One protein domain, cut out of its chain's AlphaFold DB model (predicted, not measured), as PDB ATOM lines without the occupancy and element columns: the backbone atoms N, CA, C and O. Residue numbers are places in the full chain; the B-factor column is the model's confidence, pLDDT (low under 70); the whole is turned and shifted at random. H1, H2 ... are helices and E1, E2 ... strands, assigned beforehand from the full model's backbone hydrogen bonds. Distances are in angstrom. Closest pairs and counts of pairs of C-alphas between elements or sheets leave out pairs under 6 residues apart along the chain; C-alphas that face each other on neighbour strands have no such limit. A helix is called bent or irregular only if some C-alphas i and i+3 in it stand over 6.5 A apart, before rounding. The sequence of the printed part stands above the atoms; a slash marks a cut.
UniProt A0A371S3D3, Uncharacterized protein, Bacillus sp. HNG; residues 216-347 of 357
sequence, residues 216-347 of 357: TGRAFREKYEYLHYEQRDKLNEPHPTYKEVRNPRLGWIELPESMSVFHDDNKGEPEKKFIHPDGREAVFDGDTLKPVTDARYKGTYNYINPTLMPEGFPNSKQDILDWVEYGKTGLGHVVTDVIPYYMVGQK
ATOM      1  N   THR A 216     -20.498  20.615  54.002       48.12
ATOM      2  CA  THR A 216     -19.602  20.986  55.108       48.12
ATOM      3  C   THR A 216     -19.980  20.295  56.414       48.12
ATOM      4  O   THR A 216     -19.106  19.794  57.114       48.12
ATOM      5  N   GLY A 217     -21.271  20.239  56.743       55.88
ATOM      6  CA  GLY A 217     -21.745  19.542  57.934       55.88
ATOM      7  C   GLY A 217     -21.556  18.026  57.834       55.88
ATOM      8  O   GLY A 217     -21.138  17.414  58.812       55.88
ATOM      9  N   ARG A 218     -21.734  17.432  56.644       70.25
ATOM     10  CA  ARG A 218     -21.408  16.019  56.392       70.25
ATOM     11  C   ARG A 218     -19.918  15.741  56.565       70.25
ATOM     12  O   ARG A 218     -19.575  14.833  57.305       70.25
ATOM     13  N   ALA A 219     -19.042  16.570  55.997       65.88
ATOM     14  CA  ALA A 219     -17.595  16.444  56.194       65.88
ATOM     15  C   ALA A 219     -17.192  16.617  57.672       65.88
ATOM     16  O   ALA A 219     -16.307  15.929  58.178       65.88
ATOM     17  N   PHE A 220     -17.855  17.525  58.395       61.88
ATOM     18  CA  PHE A 220     -17.651  17.699  59.831       61.88
ATOM     19  C   PHE A 220     -18.108  16.469  60.622       61.88
ATOM     20  O   PHE A 220     -17.384  16.016  61.504       61.88
ATOM     21  N   ARG A 221     -19.264  15.892  60.280       71.19
ATOM     22  CA  ARG A 221     -19.759  14.641  60.860       71.19
ATOM     23  C   ARG A 221     -18.811  13.478  60.574       71.19
ATOM     24  O   ARG A 221     -18.462  12.773  61.509       71.19
ATOM     25  N   GLU A 222     -18.358  13.308  59.336       75.62
ATOM     26  CA  GLU A 222     -17.393  12.270  58.949       75.62
ATOM     27  C   GLU A 222     -16.091  12.403  59.741       75.62
ATOM     28  O   GLU A 222     -15.581  11.417  60.268       75.62
ATOM     29  N   LYS A 223     -15.594  13.635  59.910       70.31
ATOM     30  CA  LYS A 223     -14.442  13.915  60.771       70.31
ATOM     31  C   LYS A 223     -14.724  13.541  62.227       70.31
ATOM     32  O   LYS A 223     -13.870  12.934  62.858       70.31
ATOM     33  N   TYR A 224     -15.894  13.880  62.763       72.25
ATOM     34  CA  TYR A 224     -16.277  13.501  64.126       72.25
ATOM     35  C   TYR A 224     -16.406  11.988  64.299       72.25
ATOM     36  O   TYR A 224     -15.954  11.460  65.305       72.25
ATOM     37  N   GLU A 225     -16.973  11.286  63.322       76.12
ATOM     38  CA  GLU A 225     -17.060   9.827  63.326       76.12
ATOM     39  C   GLU A 225     -15.665   9.193  63.248       76.12
ATOM     40  O   GLU A 225     -15.404   8.237  63.968       76.12
ATOM     41  N   TYR A 226     -14.747   9.738  62.444       78.31
ATOM     42  CA  TYR A 226     -13.350   9.293  62.416       78.31
ATOM     43  C   TYR A 226     -12.657   9.492  63.770       78.31
ATOM     44  O   TYR A 226     -12.033   8.569  64.289       78.31
ATOM     45  N   LEU A 227     -12.787  10.684  64.365       74.69
ATOM     46  CA  LEU A 227     -12.238  10.960  65.696       74.69
ATOM     47  C   LEU A 227     -12.829   9.988  66.726       74.69
ATOM     48  O   LEU A 227     -12.103   9.431  67.540       74.69
ATOM     49  N   HIS A 228     -14.137   9.746  66.658       79.19
ATOM     50  CA  HIS A 228     -14.847   8.934  67.631       79.19
ATOM     51  C   HIS A 228     -14.569   7.432  67.521       79.19
ATOM     52  O   HIS A 228     -14.422   6.788  68.552       79.19
ATOM     53  N   TYR A 229     -14.514   6.871  66.314       77.38
ATOM     54  CA  TYR A 229     -14.323   5.434  66.126       77.38
ATOM     55  C   TYR A 229     -12.847   5.080  65.974       77.38
ATOM     56  O   TYR A 229     -12.269   4.427  66.835       77.38
ATOM     57  N   GLU A 230     -12.220   5.565  64.907       79.75
ATOM     58  CA  GLU A 230     -10.864   5.165  64.525       79.75
ATOM     59  C   GLU A 230      -9.824   5.728  65.495       79.75
ATOM     60  O   GLU A 230      -8.943   5.017  65.986       79.75
ATOM     61  N   GLN A 231      -9.912   7.028  65.793       84.69
ATOM     62  CA  GLN A 231      -8.882   7.667  66.601       84.69
ATOM     63  C   GLN A 231      -8.981   7.264  68.072       84.69
ATOM     64  O   GLN A 231      -7.944   7.003  68.682       84.69
ATOM     65  N   ARG A 232     -10.191   7.173  68.642       87.88
ATOM     66  CA  ARG A 232     -10.343   6.708  70.026       87.88
ATOM     67  C   ARG A 232      -9.893   5.278  70.206       87.88
ATOM     68  O   ARG A 232      -9.164   5.033  71.155       87.88
ATOM     69  N   ASP A 233     -10.268   4.364  69.315       86.00
ATOM     70  CA  ASP A 233      -9.840   2.967  69.434       86.00
ATOM     71  C   ASP A 233      -8.314   2.848  69.341       86.00
ATOM     72  O   ASP A 233      -7.696   2.120  70.115       86.00
ATOM     73  N   LYS A 234      -7.681   3.640  68.465       88.31
ATOM     74  CA  LYS A 234      -6.218   3.703  68.362       88.31
ATOM     75  C   LYS A 234      -5.551   4.268  69.620       88.31
ATOM     76  O   LYS A 234      -4.491   3.783  70.005       88.31
ATOM     77  N   LEU A 235      -6.130   5.307  70.222       91.62
ATOM     78  CA  LEU A 235      -5.593   5.959  71.421       91.62
ATOM     79  C   LEU A 235      -5.887   5.178  72.707       91.62
ATOM     80  O   LEU A 235      -5.141   5.314  73.671       91.62
ATOM     81  N   ASN A 236      -6.951   4.370  72.735       92.38
ATOM     82  CA  ASN A 236      -7.344   3.635  73.935       92.38
ATOM     83  C   ASN A 236      -6.416   2.450  74.251       92.38
ATOM     84  O   ASN A 236      -6.477   1.916  75.356       92.38
ATOM     85  N   GLU A 237      -5.534   2.087  73.306       90.06
ATOM     86  CA  GLU A 237      -4.606   0.954  73.400       90.06
ATOM     87  C   GLU A 237      -5.339  -0.394  73.638       90.06
ATOM     88  O   GLU A 237      -6.573  -0.452  73.644       90.06
ATOM     89  N   PRO A 238      -4.633  -1.538  73.752       92.31
ATOM     90  CA  PRO A 238      -5.278  -2.790  74.131       92.31
ATOM     91  C   PRO A 238      -5.956  -2.685  75.500       92.31
ATOM     92  O   PRO A 238      -5.378  -2.168  76.456       92.31
ATOM     93  N   HIS A 239      -7.170  -3.228  75.599       93.69
ATOM     94  CA  HIS A 239      -7.953  -3.189  76.831       93.69
ATOM     95  C   HIS A 239      -7.184  -3.848  77.993       93.69
ATOM     96  O   HIS A 239      -6.759  -5.002  77.858       93.69
ATOM     97  N   PRO A 240      -7.029  -3.174  79.147       96.31
ATOM     98  CA  PRO A 240      -6.337  -3.744  80.296       96.31
ATOM     99  C   PRO A 240      -7.150  -4.883  80.923       96.31
ATOM    100  O   PRO A 240      -8.371  -4.984  80.780       96.31
ATOM    101  N   THR A 241      -6.484  -5.742  81.678       97.38
ATOM    102  CA  THR A 241      -7.138  -6.742  82.523       97.38
ATOM    103  C   THR A 241      -7.743  -6.096  83.771       97.38
ATOM    104  O   THR A 241      -7.268  -5.068  84.260       97.38
ATOM    105  N   TYR A 242      -8.748  -6.745  84.370       97.38
ATOM    106  CA  TYR A 242      -9.360  -6.248  85.609       97.38
ATOM    107  C   TYR A 242      -8.335  -6.101  86.752       97.38
ATOM    108  O   TYR A 242      -8.393  -5.185  87.570       97.38
ATOM    109  N   LYS A 243      -7.327  -6.981  86.782       97.56
ATOM    110  CA  LYS A 243      -6.235  -6.924  87.760       97.56
ATOM    111  C   LYS A 243      -5.364  -5.673  87.591       97.56
ATOM    112  O   LYS A 243      -4.879  -5.145  88.590       97.56
ATOM    113  N   GLU A 244      -5.149  -5.217  86.359       97.44
ATOM    114  CA  GLU A 244      -4.353  -4.020  86.074       97.44
ATOM    115  C   GLU A 244      -5.087  -2.750  86.494       97.44
ATOM    116  O   GLU A 244      -4.504  -1.935  87.205       97.44
ATOM    117  N   VAL A 245      -6.375  -2.613  86.164       97.19
ATOM    118  CA  VAL A 245      -7.146  -1.416  86.552       97.19
ATOM    119  C   VAL A 245      -7.380  -1.317  88.062       97.19
ATOM    120  O   VAL A 245      -7.558  -0.230  88.598       97.19
ATOM    121  N   ARG A 246      -7.329  -2.442  88.784       97.38
ATOM    122  CA  ARG A 246      -7.401  -2.469  90.254       97.38
ATOM    123  C   ARG A 246      -6.052  -2.259  90.936       97.38
ATOM    124  O   ARG A 246      -6.003  -2.188  92.164       97.38
ATOM    125  N   ASN A 247      -4.954  -2.179  90.185       96.31
ATOM    126  CA  ASN A 247      -3.644  -1.911  90.755       96.31
ATOM    127  C   ASN A 247      -3.482  -0.399  90.996       96.31
ATOM    128  O   ASN A 247      -3.291   0.347  90.034       96.31
ATOM    129  N   PRO A 248      -3.448   0.072  92.259       90.62
ATOM    130  CA  PRO A 248      -3.379   1.505  92.559       90.62
ATOM    131  C   PRO A 248      -2.090   2.167  92.053       90.62
ATOM    132  O   PRO A 248      -2.026   3.385  91.931       90.62
ATOM    133  N   ARG A 249      -1.049   1.384  91.737       94.50
ATOM    134  CA  ARG A 249       0.211   1.902  91.181       94.50
ATOM    135  C   ARG A 249       0.117   2.271  89.704       94.50
ATOM    136  O   ARG A 249       1.019   2.932  89.206       94.50
ATOM    137  N   LEU A 250      -0.924   1.813  89.010       94.50
ATOM    138  CA  LEU A 250      -1.122   2.057  87.582       94.50
ATOM    139  C   LEU A 250      -2.059   3.239  87.309       94.50
ATOM    140  O   LEU A 250      -2.387   3.471  86.160       94.50
ATOM    141  N   GLY A 251      -2.491   3.980  88.336       94.25
ATOM    142  CA  GLY A 251      -3.181   5.264  88.164       94.25
ATOM    143  C   GLY A 251      -4.625   5.195  87.661       94.25
ATOM    144  O   GLY A 251      -5.221   6.244  87.447       94.25
ATOM    145  N   TRP A 252      -5.199   4.004  87.490       97.06
ATOM    146  CA  TRP A 252      -6.601   3.838  87.114       97.06
ATOM    147  C   TRP A 252      -7.544   4.265  88.240       97.06
ATOM    148  O   TRP A 252      -7.307   3.986  89.417       97.06
ATOM    149  N   ILE A 253      -8.632   4.923  87.856       95.44
ATOM    150  CA  ILE A 253      -9.660   5.440  88.754       95.44
ATOM    151  C   ILE A 253     -10.984   4.799  88.354       95.44
ATOM    152  O   ILE A 253     -11.423   4.946  87.216       95.44
ATOM    153  N   GLU A 254     -11.614   4.089  89.289       96.06
ATOM    154  CA  GLU A 254     -12.977   3.581  89.118       96.06
ATOM    155  C   GLU A 254     -13.963   4.745  89.221       96.06
ATOM    156  O   GLU A 254     -13.931   5.514  90.186       96.06
ATOM    157  N   LEU A 255     -14.816   4.889  88.214       93.50
ATOM    158  CA  LEU A 255     -15.875   5.885  88.211       93.50
ATOM    159  C   LEU A 255     -17.127   5.340  88.909       93.50
ATOM    160  O   LEU A 255     -17.380   4.135  88.876       93.50
ATOM    161  N   PRO A 256     -17.935   6.216  89.534       92.31
ATOM    162  CA  PRO A 256     -19.214   5.807  90.095       92.31
ATOM    163  C   PRO A 256     -20.174   5.350  88.990       92.31
ATOM    164  O   PRO A 256     -20.130   5.854  87.870       92.31
ATOM    165  N   GLU A 257     -21.104   4.464  89.343       90.69
ATOM    166  CA  GLU A 257     -22.116   3.887  88.441       90.69
ATOM    167  C   GLU A 257     -22.886   4.946  87.631       90.69
ATOM    168  O   GLU A 257     -23.112   4.797  86.432       90.69
ATOM    169  N   SER A 258     -23.195   6.092  88.245       83.06
ATOM    170  CA  SER A 258     -23.870   7.212  87.575       83.06
ATOM    171  C   SER A 258     -23.094   7.798  86.384       83.06
ATOM    172  O   SER A 258     -23.683   8.489  85.551       83.06
ATOM    173  N   MET A 259     -21.789   7.525  86.285       83.75
ATOM    174  CA  MET A 259     -20.911   7.895  85.169       83.75
ATOM    175  C   MET A 259     -20.636   6.728  84.202       83.75
ATOM    176  O   MET A 259     -20.039   6.947  83.145       83.75
ATOM    177  N   SER A 260     -21.100   5.515  84.520       85.94
ATOM    178  CA  SER A 260     -21.059   4.335  83.644       85.94
ATOM    179  C   SER A 260     -22.309   4.174  82.779       85.94
ATOM    180  O   SER A 260     -22.288   3.362  81.867       85.94
ATOM    181  N   VAL A 261     -23.372   4.956  82.999       83.94
ATOM    182  CA  VAL A 261     -24.717   4.738  82.414       83.94
ATOM    183  C   VAL A 261     -24.769   4.550  80.888       83.94
ATOM    184  O   VAL A 261     -25.679   3.911  80.371       83.94
ATOM    185  N   PHE A 262     -23.821   5.111  80.132       81.88
ATOM    186  CA  PHE A 262     -23.771   4.950  78.672       81.88
ATOM    187  C   PHE A 262     -23.114   3.644  78.209       81.88
ATOM    188  O   PHE A 262     -23.244   3.292  77.041       81.88
ATOM    189  N   HIS A 263     -22.427   2.957  79.116       87.75
ATOM    190  CA  HIS A 263     -21.756   1.679  78.909       87.75
ATOM    191  C   HIS A 263     -22.538   0.508  79.506       87.75
ATOM    192  O   HIS A 263     -22.072  -0.620  79.418       87.75
ATOM    193  N   ASP A 264     -23.694   0.789  80.108       87.88
ATOM    194  CA  ASP A 264     -24.504  -0.199  80.804       87.88
ATOM    195  C   ASP A 264     -25.485  -0.891  79.846       87.88
ATOM    196  O   ASP A 264     -26.295  -0.232  79.173       87.88
ATOM    197  N   ASP A 265     -25.406  -2.220  79.747       89.25
ATOM    198  CA  ASP A 265     -26.273  -3.015  78.876       89.25
ATOM    199  C   ASP A 265     -27.644  -3.352  79.504       89.25
ATOM    200  O   ASP A 265     -28.532  -3.893  78.829       89.25
ATOM    201  N   ASN A 266     -27.839  -2.938  80.759       90.88
ATOM    202  CA  ASN A 266     -28.988  -3.135  81.637       90.88
ATOM    203  C   ASN A 266     -29.304  -4.614  81.919       90.88
ATOM    204  O   ASN A 266     -30.476  -4.976  82.103       90.88
ATOM    205  N   LYS A 267     -28.291  -5.488  81.945       90.94
ATOM    206  CA  LYS A 267     -28.416  -6.890  82.358       90.94
ATOM    207  C   LYS A 267     -27.489  -7.199  83.529       90.94
ATOM    208  O   LYS A 267     -26.278  -7.156  83.400       90.94
ATOM    209  N   GLY A 268     -28.084  -7.647  84.633       94.50
ATOM    210  CA  GLY A 268     -27.317  -8.055  85.810       94.50
ATOM    211  C   GLY A 268     -26.806  -6.858  86.603       94.50
ATOM    212  O   GLY A 268     -27.543  -5.886  86.782       94.50
ATOM    213  N   GLU A 269     -25.588  -6.970  87.129       96.25
ATOM    214  CA  GLU A 269     -24.925  -5.874  87.839       96.25
ATOM    215  C   GLU A 269     -24.375  -4.814  86.863       96.25
ATOM    216  O   GLU A 269     -23.779  -5.179  85.847       96.25
ATOM    217  N   PRO A 270     -24.479  -3.512  87.198       95.38
ATOM    218  CA  PRO A 270     -23.979  -2.427  86.358       95.38
ATOM    219  C   PRO A 270     -22.495  -2.547  85.993       95.38
ATOM    220  O   PRO A 270     -21.640  -2.916  86.810       95.38
ATOM    221  N   GLU A 271     -22.164  -2.142  84.771       95.81
ATOM    222  CA  GLU A 271     -20.808  -2.154  84.244       95.81
ATOM    223  C   GLU A 271     -19.865  -1.233  85.029       95.81
ATOM    224  O   GLU A 271     -20.133  -0.063  85.337       95.81
ATOM    225  N   LYS A 272     -18.667  -1.756  85.294       97.31
ATOM    226  CA  LYS A 272     -17.616  -1.049  86.023       97.31
ATOM    227  C   LYS A 272     -16.711  -0.319  85.056       97.31
ATOM    228  O   LYS A 272     -15.993  -0.938  84.267       97.31
ATOM    229  N   LYS A 273     -16.707   1.005  85.161       95.94
ATOM    230  CA  LYS A 273     -15.921   1.889  84.309       95.94
ATOM    231  C   LYS A 273     -14.696   2.410  85.044       95.94
ATOM    232  O   LYS A 273     -14.792   2.914  86.160       95.94
ATOM    233  N   PHE A 274     -13.551   2.343  84.381       97.25
ATOM    234  CA  PHE A 274     -12.285   2.873  84.862       97.25
ATOM    235  C   PHE A 274     -11.731   3.873  83.852       97.25
ATOM    236  O   PHE A 274     -11.786   3.625  82.648       97.25
ATOM    237  N   ILE A 275     -11.165   4.972  84.344       96.56
ATOM    238  CA  ILE A 275     -10.421   5.951  83.543       96.56
ATOM    239  C   ILE A 275      -8.961   5.992  83.981       96.56
ATOM    240  O   ILE A 275      -8.648   5.802  85.158       96.56
ATOM    241  N   HIS A 276      -8.068   6.283  83.046       96.56
ATOM    242  CA  HIS A 276      -6.667   6.568  83.316       96.56
ATOM    243  C   HIS A 276      -6.371   8.054  83.023       96.56
ATOM    244  O   HIS A 276      -6.958   8.617  82.095       96.56
ATOM    245  N   PRO A 277      -5.472   8.731  83.768       92.81
ATOM    246  CA  PRO A 277      -5.167  10.154  83.580       92.81
ATOM    247  C   PRO A 277      -4.719  10.561  82.170       92.81
ATOM    248  O   PRO A 277      -4.845  11.729  81.814       92.81
ATOM    249  N   ASP A 278      -4.213   9.616  81.376       94.44
ATOM    250  CA  ASP A 278      -3.846   9.830  79.970       94.44
ATOM    251  C   ASP A 278      -5.034   9.792  78.999       94.44
ATOM    252  O   ASP A 278      -4.824  10.003  77.816       94.44
ATOM    253  N   GLY A 279      -6.253   9.540  79.481       93.12
ATOM    254  CA  GLY A 279      -7.481   9.516  78.688       93.12
ATOM    255  C   GLY A 279      -8.014   8.117  78.383       93.12
ATOM    256  O   GLY A 279      -9.143   8.008  77.917       93.12
ATOM    257  N   ARG A 280      -7.275   7.035  78.655       96.50
ATOM    258  CA  ARG A 280      -7.781   5.679  78.379       96.50
ATOM    259  C   ARG A 280      -8.971   5.308  79.273       96.50
ATOM    260  O   ARG A 280      -8.980   5.635  80.460       96.50
ATOM    261  N   GLU A 281      -9.939   4.574  78.727       95.81
ATOM    262  CA  GLU A 281     -11.036   3.944  79.470       95.81
ATOM    263  C   GLU A 281     -11.018   2.425  79.350       95.81
ATOM    264  O   GLU A 281     -10.736   1.857  78.293       95.81
ATOM    265  N   ALA A 282     -11.448   1.772  80.421       96.94
ATOM    266  CA  ALA A 282     -11.723   0.348  80.452       96.94
ATOM    267  C   ALA A 282     -13.105   0.109  81.064       96.94
ATOM    268  O   ALA A 282     -13.447   0.713  82.083       96.94
ATOM    269  N   VAL A 283     -13.891  -0.772  80.451       96.44
ATOM    270  CA  VAL A 283     -15.233  -1.127  80.924       96.44
ATOM    271  C   VAL A 283     -15.286  -2.632  81.120       96.44
ATOM    272  O   VAL A 283     -14.902  -3.403  80.239       96.44
ATOM    273  N   PHE A 284     -15.750  -3.046  82.291       97.81
ATOM    274  CA  PHE A 284     -15.881  -4.444  82.663       97.81
ATOM    275  C   PHE A 284     -17.330  -4.760  82.999       97.81
ATOM    276  O   PHE A 284     -17.996  -3.986  83.681       97.81
ATOM    277  N   ASP A 285     -17.768  -5.925  82.546       97.12
ATOM    278  CA  ASP A 285     -19.059  -6.510  82.883       97.12
ATOM    279  C   ASP A 285     -19.172  -6.663  84.412       97.12
ATOM    280  O   ASP A 285     -18.235  -7.151  85.060       97.12
ATOM    281  N   GLY A 286     -20.274  -6.179  84.994       96.12
ATOM    282  CA  GLY A 286     -20.447  -6.098  86.445       96.12
ATOM    283  C   GLY A 286     -20.446  -7.465  87.132       96.12
ATOM    284  O   GLY A 286     -19.898  -7.599  88.232       96.12
ATOM    285  N   ASP A 287     -20.963  -8.486  86.444       96.50
ATOM    286  CA  ASP A 287     -21.122  -9.852  86.948       96.50
ATOM    287  C   ASP A 287     -19.844 -10.691  86.795       96.50
ATOM    288  O   ASP A 287     -19.419 -11.415  87.700       96.50
ATOM    289  N   THR A 288     -19.221 -10.631  85.618       97.12
ATOM    290  CA  THR A 288     -18.136 -11.531  85.204       97.12
ATOM    291  C   THR A 288     -16.756 -10.895  85.287       97.12
ATOM    292  O   THR A 288     -15.752 -11.616  85.236       97.12
ATOM    293  N   LEU A 289     -16.686  -9.563  85.396       96.94
ATOM    294  CA  LEU A 289     -15.456  -8.765  85.388       96.94
ATOM    295  C   LEU A 289     -14.601  -8.972  84.130       96.94
ATOM    296  O   LEU A 289     -13.393  -8.712  84.129       96.94
ATOM    297  N   LYS A 290     -15.211  -9.464  83.049       96.81
ATOM    298  CA  LYS A 290     -14.563  -9.571  81.744       96.81
ATOM    299  C   LYS A 290     -14.639  -8.224  81.020       96.81
ATOM    300  O   LYS A 290     -15.607  -7.491  81.219       96.81
ATOM    301  N   PRO A 291     -13.641  -7.888  80.182       96.12
ATOM    302  CA  PRO A 291     -13.712  -6.711  79.323       96.12
ATOM    303  C   PRO A 291     -14.989  -6.708  78.483       96.12
ATOM    304  O   PRO A 291     -15.298  -7.707  77.828       96.12
ATOM    305  N   VAL A 292     -15.695  -5.580  78.467       93.81
ATOM    306  CA  VAL A 292     -16.840  -5.386  77.577       93.81
ATOM    307  C   VAL A 292     -16.314  -5.142  76.168       93.81
ATOM    308  O   VAL A 292     -15.655  -4.140  75.897       93.81
ATOM    309  N   THR A 293     -16.580  -6.083  75.260       89.94
ATOM    310  CA  THR A 293     -16.107  -6.024  73.866       89.94
ATOM    311  C   THR A 293     -17.175  -5.571  72.877       89.94
ATOM    312  O   THR A 293     -16.847  -5.296  71.724       89.94
ATOM    313  N   ASP A 294     -18.445  -5.513  73.288       88.31
ATOM    314  CA  ASP A 294     -19.513  -4.989  72.436       88.31
ATOM    315  C   ASP A 294     -19.227  -3.519  72.126       88.31
ATOM    316  O   ASP A 294     -19.052  -2.694  73.025       88.31
ATOM    317  N   ALA A 295     -19.173  -3.183  70.840       84.38
ATOM    318  CA  ALA A 295     -18.792  -1.857  70.386       84.38
ATOM    319  C   ALA A 295     -19.764  -0.749  70.840       84.38
ATOM    320  O   ALA A 295     -19.413   0.425  70.750       84.38
ATOM    321  N   ARG A 296     -20.968  -1.103  71.311       82.44
ATOM    322  CA  ARG A 296     -21.963  -0.172  71.871       82.44
ATOM    323  C   ARG A 296     -21.721   0.189  73.333       82.44
ATOM    324  O   ARG A 296     -22.271   1.188  73.772       82.44
ATOM    325  N   TYR A 297     -20.955  -0.626  74.061       87.94
ATOM    326  CA  TYR A 297     -20.798  -0.532  75.518       87.94
ATOM    327  C   TYR A 297     -19.328  -0.498  75.966       87.94
ATOM    328  O   TYR A 297     -19.027  -0.084  77.081       87.94
ATOM    329  N   LYS A 298     -18.378  -0.874  75.098       90.19
ATOM    330  CA  LYS A 298     -16.943  -0.859  75.412       90.19
ATOM    331  C   LYS A 298     -16.445   0.533  75.829       90.19
ATOM    332  O   LYS A 298     -16.983   1.559  75.403       90.19
ATOM    333  N   GLY A 299     -15.378   0.556  76.627       88.75
ATOM    334  CA  GLY A 299     -14.637   1.779  76.944       88.75
ATOM    335  C   GLY A 299     -13.917   2.343  75.719       88.75
ATOM    336  O   GLY A 299     -13.503   1.589  74.834       88.75
ATOM    337  N   THR A 300     -13.769   3.667  75.667       89.81
ATOM    338  CA  THR A 300     -13.061   4.370  74.585       89.81
ATOM    339  C   THR A 300     -12.127   5.440  75.144       89.81
ATOM    340  O   THR A 300     -12.147   5.737  76.327       89.81
ATOM    341  N   TYR A 301     -11.313   6.076  74.309       91.88
ATOM    342  CA  TYR A 301     -10.462   7.162  74.787       91.88
ATOM    343  C   TYR A 301     -11.256   8.454  75.072       91.88
ATOM    344  O   TYR A 301     -11.954   8.965  74.194       91.88
ATOM    345  N   ASN A 302     -11.079   9.031  76.258       89.44
ATOM    346  CA  ASN A 302     -11.535  10.370  76.620       89.44
ATOM    347  C   ASN A 302     -10.506  11.428  76.228       89.44
ATOM    348  O   ASN A 302      -9.378  11.437  76.723       89.44
ATOM    349  N   TYR A 303     -10.917  12.405  75.423       81.38
ATOM    350  CA  TYR A 303     -10.090  13.591  75.186       81.38
ATOM    351  C   TYR A 303     -10.041  14.500  76.415       81.38
ATOM    352  O   TYR A 303      -9.043  15.189  76.630       81.38
ATOM    353  N   ILE A 304     -11.112  14.505  77.214       81.81
ATOM    354  CA  ILE A 304     -11.178  15.199  78.496       81.81
ATOM    355  C   ILE A 304     -11.731  14.219  79.525       81.81
ATOM    356  O   ILE A 304     -12.884  13.802  79.442       81.81
ATOM    357  N   ASN A 305     -10.916  13.858  80.514       85.19
ATOM    358  CA  ASN A 305     -11.377  13.012  81.608       85.19
ATOM    359  C   ASN A 305     -12.398  13.760  82.482       85.19
ATOM    360  O   ASN A 305     -12.172  14.929  82.816       85.19
ATOM    361  N   PRO A 306     -13.497  13.103  82.887       79.69
ATOM    362  CA  PRO A 306     -14.412  13.684  83.852       79.69
ATOM    363  C   PRO A 306     -13.719  13.783  85.214       79.69
ATOM    364  O   PRO A 306     -13.085  12.836  85.682       79.69
ATOM    365  N   THR A 307     -13.850  14.933  85.872       79.12
ATOM    366  CA  THR A 307     -13.473  15.062  87.283       79.12
ATOM    367  C   THR A 307     -14.624  14.540  88.140       79.12
ATOM    368  O   THR A 307     -15.793  14.762  87.819       79.12
ATOM    369  N   LEU A 308     -14.311  13.851  89.237       77.94
ATOM    370  CA  LEU A 308     -15.328  13.461  90.211       77.94
ATOM    371  C   LEU A 308     -15.985  14.714  90.802       77.94
ATOM    372  O   LEU A 308     -15.320  15.726  91.029       77.94
ATOM    373  N   MET A 309     -17.296  14.646  91.036       76.00
ATOM    374  CA  MET A 309     -18.022  15.742  91.670       76.00
ATOM    375  C   MET A 309     -17.462  15.962  93.084       76.00
ATOM    376  O   MET A 309     -17.440  15.003  93.857       76.00
ATOM    377  N   PRO A 310     -17.028  17.186  93.444       75.94
ATOM    378  CA  PRO A 310     -16.588  17.472  94.804       75.94
ATOM    379  C   PRO A 310     -17.718  17.217  95.811       75.94
ATOM    380  O   PRO A 310     -18.886  17.508  95.536       75.94
ATOM    381  N   GLU A 311     -17.386  16.678  96.985       74.81
ATOM    382  CA  GLU A 311     -18.379  16.408  98.026       74.81
ATOM    383  C   GLU A 311     -18.849  17.699  98.715       74.81
ATOM    384  O   GLU A 311     -18.051  18.519  99.167       74.81
ATOM    385  N   GLY A 312     -20.169  17.851  98.854       69.88
ATOM    386  CA  GLY A 312     -20.780  18.942  99.610       69.88
ATOM    387  C   GLY A 312     -20.711  20.318  98.938       69.88
ATOM    388  O   GLY A 312     -20.219  20.497  97.825       69.88
ATOM    389  N   PHE A 313     -21.274  21.318  99.618       60.31
ATOM    390  CA  PHE A 313     -21.235  22.703  99.148       60.31
ATOM    391  C   PHE A 313     -19.867  23.324  99.476       60.31
ATOM    392  O   PHE A 313     -19.363  23.080 100.575       60.31
ATOM    393  N   PRO A 314     -19.264  24.122  98.575       64.94
ATOM    394  CA  PRO A 314     -17.929  24.666  98.790       64.94
ATOM    395  C   PRO A 314     -17.889  25.582 100.018       64.94
ATOM    396  O   PRO A 314     -18.597  26.588 100.080       64.94
ATOM    397  N   ASN A 315     -17.026  25.247 100.976       75.25
ATOM    398  CA  ASN A 315     -16.832  25.982 102.228       75.25
ATOM    399  C   ASN A 315     -15.443  26.636 102.308       75.25
ATOM    400  O   ASN A 315     -15.176  27.435 103.208       75.25
ATOM    401  N   SER A 316     -14.558  26.318 101.362       74.00
ATOM    402  CA  SER A 316     -13.209  26.861 101.261       74.00
ATOM    403  C   SER A 316     -12.906  27.412  99.862       74.00
ATOM    404  O   SER A 316     -13.607  27.150  98.886       74.00
ATOM    405  N   LYS A 317     -11.825  28.195  99.747       61.16
ATOM    406  CA  LYS A 317     -11.333  28.654  98.438       61.16
ATOM    407  C   LYS A 317     -10.879  27.493  97.552       61.16
ATOM    408  O   LYS A 317     -11.022  27.608  96.340       61.16
ATOM    409  N   GLN A 318     -10.334  26.429  98.143       75.25
ATOM    410  CA  GLN A 318      -9.922  25.244  97.397       75.25
ATOM    411  C   GLN A 318     -11.152  24.521  96.846       75.25
ATOM    412  O   GLN A 318     -11.205  24.274  95.652       75.25
ATOM    413  N   ASP A 319     -12.199  24.354  97.659       63.44
ATOM    414  CA  ASP A 319     -13.450  23.727  97.225       63.44
ATOM    415  C   ASP A 319     -14.062  24.490  96.040       63.44
ATOM    416  O   ASP A 319     -14.544  23.893  95.086       63.44
ATOM    417  N   ILE A 320     -14.014  25.828  96.057       56.84
ATOM    418  CA  ILE A 320     -14.479  26.644  94.925       56.84
ATOM    419  C   ILE A 320     -13.661  26.352  93.659       56.84
ATOM    420  O   ILE A 320     -14.235  26.299  92.573       56.84
ATOM    421  N   LEU A 321     -12.338  26.186  93.774       64.94
ATOM    422  CA  LEU A 321     -11.487  25.835  92.635       64.94
ATOM    423  C   LEU A 321     -11.808  24.432  92.113       64.94
ATOM    424  O   LEU A 321     -11.964  24.284  90.903       64.94
ATOM    425  N   ASP A 322     -12.014  23.461  93.000       65.00
ATOM    426  CA  ASP A 322     -12.375  22.085  92.643       65.00
ATOM    427  C   ASP A 322     -13.745  22.039  91.940       65.00
ATOM    428  O   ASP A 322     -13.917  21.372  90.920       65.00
ATOM    429  N   TRP A 323     -14.715  22.833  92.408       65.38
ATOM    430  CA  TRP A 323     -16.018  23.012  91.756       65.38
ATOM    431  C   TRP A 323     -15.912  23.707  90.388       65.38
ATOM    432  O   TRP A 323     -16.643  23.364  89.455       65.38
ATOM    433  N   VAL A 324     -15.008  24.682  90.238       54.75
ATOM    434  CA  VAL A 324     -14.732  25.332  88.944       54.75
ATOM    435  C   VAL A 324     -14.081  24.353  87.972       54.75
ATOM    436  O   VAL A 324     -14.419  24.363  86.787       54.75
ATOM    437  N   GLU A 325     -13.153  23.530  88.448       65.00
ATOM    438  CA  GLU A 325     -12.505  22.493  87.654       65.00
ATOM    439  C   GLU A 325     -13.516  21.439  87.206       65.00
ATOM    440  O   GLU A 325     -13.648  21.242  86.001       65.00
ATOM    441  N   TYR A 326     -14.336  20.911  88.122       65.75
ATOM    442  CA  TYR A 326     -15.460  20.021  87.812       65.75
ATOM    443  C   TYR A 326     -16.410  20.610  86.760       65.75
ATOM    444  O   TYR A 326     -16.800  19.932  85.812       65.75
ATOM    445  N   GLY A 327     -16.755  21.897  86.869       53.50
ATOM    446  CA  GLY A 327     -17.600  22.562  85.874       53.50
ATOM    447  C   GLY A 327     -16.942  22.670  84.491       53.50
ATOM    448  O   GLY A 327     -17.616  22.511  83.472       53.50
ATOM    449  N   LYS A 328     -15.629  22.928  84.437       56.03
ATOM    450  CA  LYS A 328     -14.866  23.032  83.182       56.03
ATOM    451  C   LYS A 328     -14.670  21.674  82.520       56.03
ATOM    452  O   LYS A 328     -14.950  21.550  81.329       56.03
ATOM    453  N   THR A 329     -14.187  20.686  83.267       64.94
ATOM    454  CA  THR A 329     -13.932  19.336  82.757       64.94
ATOM    455  C   THR A 329     -15.240  18.620  82.459       64.94
ATOM    456  O   THR A 329     -15.332  17.986  81.420       64.94
ATOM    457  N   GLY A 330     -16.287  18.810  83.267       61.78
ATOM    458  CA  GLY A 330     -17.622  18.274  83.007       61.78
ATOM    459  C   GLY A 330     -18.233  18.822  81.717       61.78
ATOM    460  O   GLY A 330     -18.698  18.049  80.885       61.78
ATOM    461  N   LEU A 331     -18.190  20.143  81.494       51.06
ATOM    462  CA  LEU A 331     -18.679  20.720  80.237       51.06
ATOM    463  C   LEU A 331     -17.813  20.295  79.041       51.06
ATOM    464  O   LEU A 331     -18.354  19.978  77.984       51.06
ATOM    465  N   GLY A 332     -16.488  20.279  79.219       52.16
ATOM    466  CA  GLY A 332     -15.538  19.796  78.220       52.16
ATOM    467  C   GLY A 332     -15.854  18.362  77.804       52.16
ATOM    468  O   GLY A 332     -16.205  18.144  76.652       52.16
ATOM    469  N   HIS A 333     -15.844  17.434  78.762       71.69
ATOM    470  CA  HIS A 333     -16.144  16.012  78.596       71.69
ATOM    471  C   HIS A 333     -17.516  15.768  77.958       71.69
ATOM    472  O   HIS A 333     -17.651  14.941  77.060       71.69
ATOM    473  N   VAL A 334     -18.554  16.520  78.344       63.66
ATOM    474  CA  VAL A 334     -19.866  16.401  77.688       63.66
ATOM    475  C   VAL A 334     -19.759  16.716  76.196       63.66
ATOM    476  O   VAL A 334     -20.275  15.964  75.372       63.66
ATOM    477  N   VAL A 335     -19.078  17.805  75.833       55.91
ATOM    478  CA  VAL A 335     -18.967  18.251  74.439       55.91
ATOM    479  C   VAL A 335     -18.029  17.369  73.617       55.91
ATOM    480  O   VAL A 335     -18.355  17.041  72.476       55.91
ATOM    481  N   THR A 336     -16.875  16.994  74.165       65.25
ATOM    482  CA  THR A 336     -15.844  16.237  73.447       65.25
ATOM    483  C   THR A 336     -16.093  14.742  73.462       65.25
ATOM    484  O   THR A 336     -15.742  14.066  72.499       65.25
ATOM    485  N   ASP A 337     -16.712  14.212  74.516       76.31
ATOM    486  CA  ASP A 337     -16.765  12.775  74.766       76.31
ATOM    487  C   ASP A 337     -18.172  12.193  74.754       76.31
ATOM    488  O   ASP A 337     -18.428  11.292  73.947       76.31
ATOM    489  N   VAL A 338     -19.098  12.757  75.532       73.38
ATOM    490  CA  VAL A 338     -20.472  12.236  75.652       73.38
ATOM    491  C   VAL A 338     -21.298  12.496  74.395       73.38
ATOM    492  O   VAL A 338     -21.953  11.586  73.892       73.38
ATOM    493  N   ILE A 339     -21.283  13.724  73.867       66.31
ATOM    494  CA  ILE A 339     -22.092  14.093  72.698       66.31
ATOM    495  C   ILE A 339     -21.722  13.244  71.472       66.31
ATOM    496  O   ILE A 339     -22.637  12.665  70.882       66.31
ATOM    497  N   PRO A 340     -20.437  13.088  71.092       72.00
ATOM    498  CA  PRO A 340     -20.076  12.198  69.992       72.00
ATOM    499  C   PRO A 340     -20.508  10.752  70.246       72.00
ATOM    500  O   PRO A 340     -21.135  10.153  69.375       72.00
ATOM    501  N   TYR A 341     -20.279  10.224  71.454       71.44
ATOM    502  CA  TYR A 341     -20.692   8.864  71.818       71.44
ATOM    503  C   TYR A 341     -22.201   8.651  71.673       71.44
ATOM    504  O   TYR A 341     -22.643   7.668  71.083       71.44
ATOM    505  N   TYR A 342     -23.006   9.610  72.124       70.25
ATOM    506  CA  TYR A 342     -24.456   9.560  71.975       70.25
ATOM    507  C   TYR A 342     -24.896   9.666  70.507       70.25
ATOM    508  O   TYR A 342     -25.763   8.924  70.047       70.25
ATOM    509  N   MET A 343     -24.291  10.581  69.746       65.88
ATOM    510  CA  MET A 343     -24.679  10.853  68.363       65.88
ATOM    511  C   MET A 343     -24.348   9.711  67.404       65.88
ATOM    512  O   MET A 343     -25.113   9.468  66.463       65.88
ATOM    513  N   VAL A 344     -23.200   9.059  67.603       69.12
ATOM    514  CA  VAL A 344     -22.691   8.053  66.669       69.12
ATOM    515  C   VAL A 344     -22.624   6.660  67.306       69.12
ATOM    516  O   VAL A 344     -23.113   5.713  66.690       69.12
ATOM    517  N   GLY A 345     -22.146   6.533  68.546       57.91
ATOM    518  CA  GLY A 345     -21.778   5.262  69.183       57.91
ATOM    519  C   GLY A 345     -22.933   4.324  69.551       57.91
ATOM    520  O   GLY A 345     -22.787   3.115  69.401       57.91
ATOM    521  N   GLN A 346     -24.112   4.832  69.939       54.94
ATOM    522  CA  GLN A 346     -25.214   3.954  70.384       54.94
ATOM    523  C   GLN A 346     -25.790   3.050  69.290       54.94
ATOM    524  O   GLN A 346     -26.339   1.991  69.594       54.94
ATOM    525  N   LYS A 347     -25.694   3.455  68.019       55.06
ATOM    526  CA  LYS A 347     -26.204   2.631  66.920       55.06
ATOM    527  C   LYS A 347     -25.150   1.709  66.336       55.06
ATOM    528  O   LYS A 347     -25.557   0.699  65.795       55.06
TER     529      LYS A 347
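What this domain is: This is residues 216 to 347 of the 357 residues of an uncharacterized protein of Bacillus sp. HNG (UniProt A0A371S3D3). A small head of loops is built round the short hairpin of E1 and E2, with the short helix H2 near it, and two long helices, H1 and H3, reach away from the head. The last part of H3 meets H1 at about a right angle, and much of H3 extends as a long arm. The printed part has 132 residues with three named helices and two named strands, in the order H1, H2, E1, E2, H3, and the two strands form an antiparallel sheet. Under half of the residues are in named elements, and the class is mostly helix. The whole is compact, with a radius of gyration of the C-alphas of 15.7 A, and spans 45 by 43 by 28 A.

How they stand to each other: H1, residues 216 to 235, touches H3, residues 317 to 345, with its residues 224 to 228 alone, and H3 touches H1 with residues 340 to 345 alone. The closest C-alphas of the two, those of His 228 and Pro 340, are 6.6 A apart. Their lines stand about perpendicular at 72 degrees, only just past a steep tilt. H1 and H2, residues 242 to 245, are apart. The closest C-alphas of H2 and E1, residues 272 to 275, are those of Val 245 and Phe 274, 6.9 A apart. E1 and E2, residues 281 to 284, form a hairpin with an angle of 165 degrees between their directions; N 272 and O 284 are 2.8 A apart and N 282 and O 274 are 2.9 A apart, both within hydrogen-bond range. Residues 253 to 254 pair, antiparallel, with residues 274 to 275 of E1. E1 and H3 are apart. Of the O i to N i+4 pairs, 14 of 16 in H1 and 23 of 25 in H3 are within hydrogen-bond range; H2 is too short for such a pair.

Where its parts are: H1 begins at C-alpha 216 (-19.602, 20.986, 55.108) and is 26.2 A long. H2 has four residues, and E1 and E2 have four each. H3 runs 38.9 A to C-alpha 345 (-21.778, 5.262, 69.183), with a kink of 33 degrees near residue 333. It is irregular, but only just: C-alphas 336 and 339 are 6.6 A apart.

The domain as a whole: The two C-alphas farthest apart, those of Thr 216 and Asn 315, are 47.5 A apart. The printed part has no cut. The links H2 to E1, 26 residues, and E2 to H3, 32 residues, are long. Mean pLDDT of the printed part is 81.4; 31 residues are under 70, among them 319 to 332 and 343 to 347.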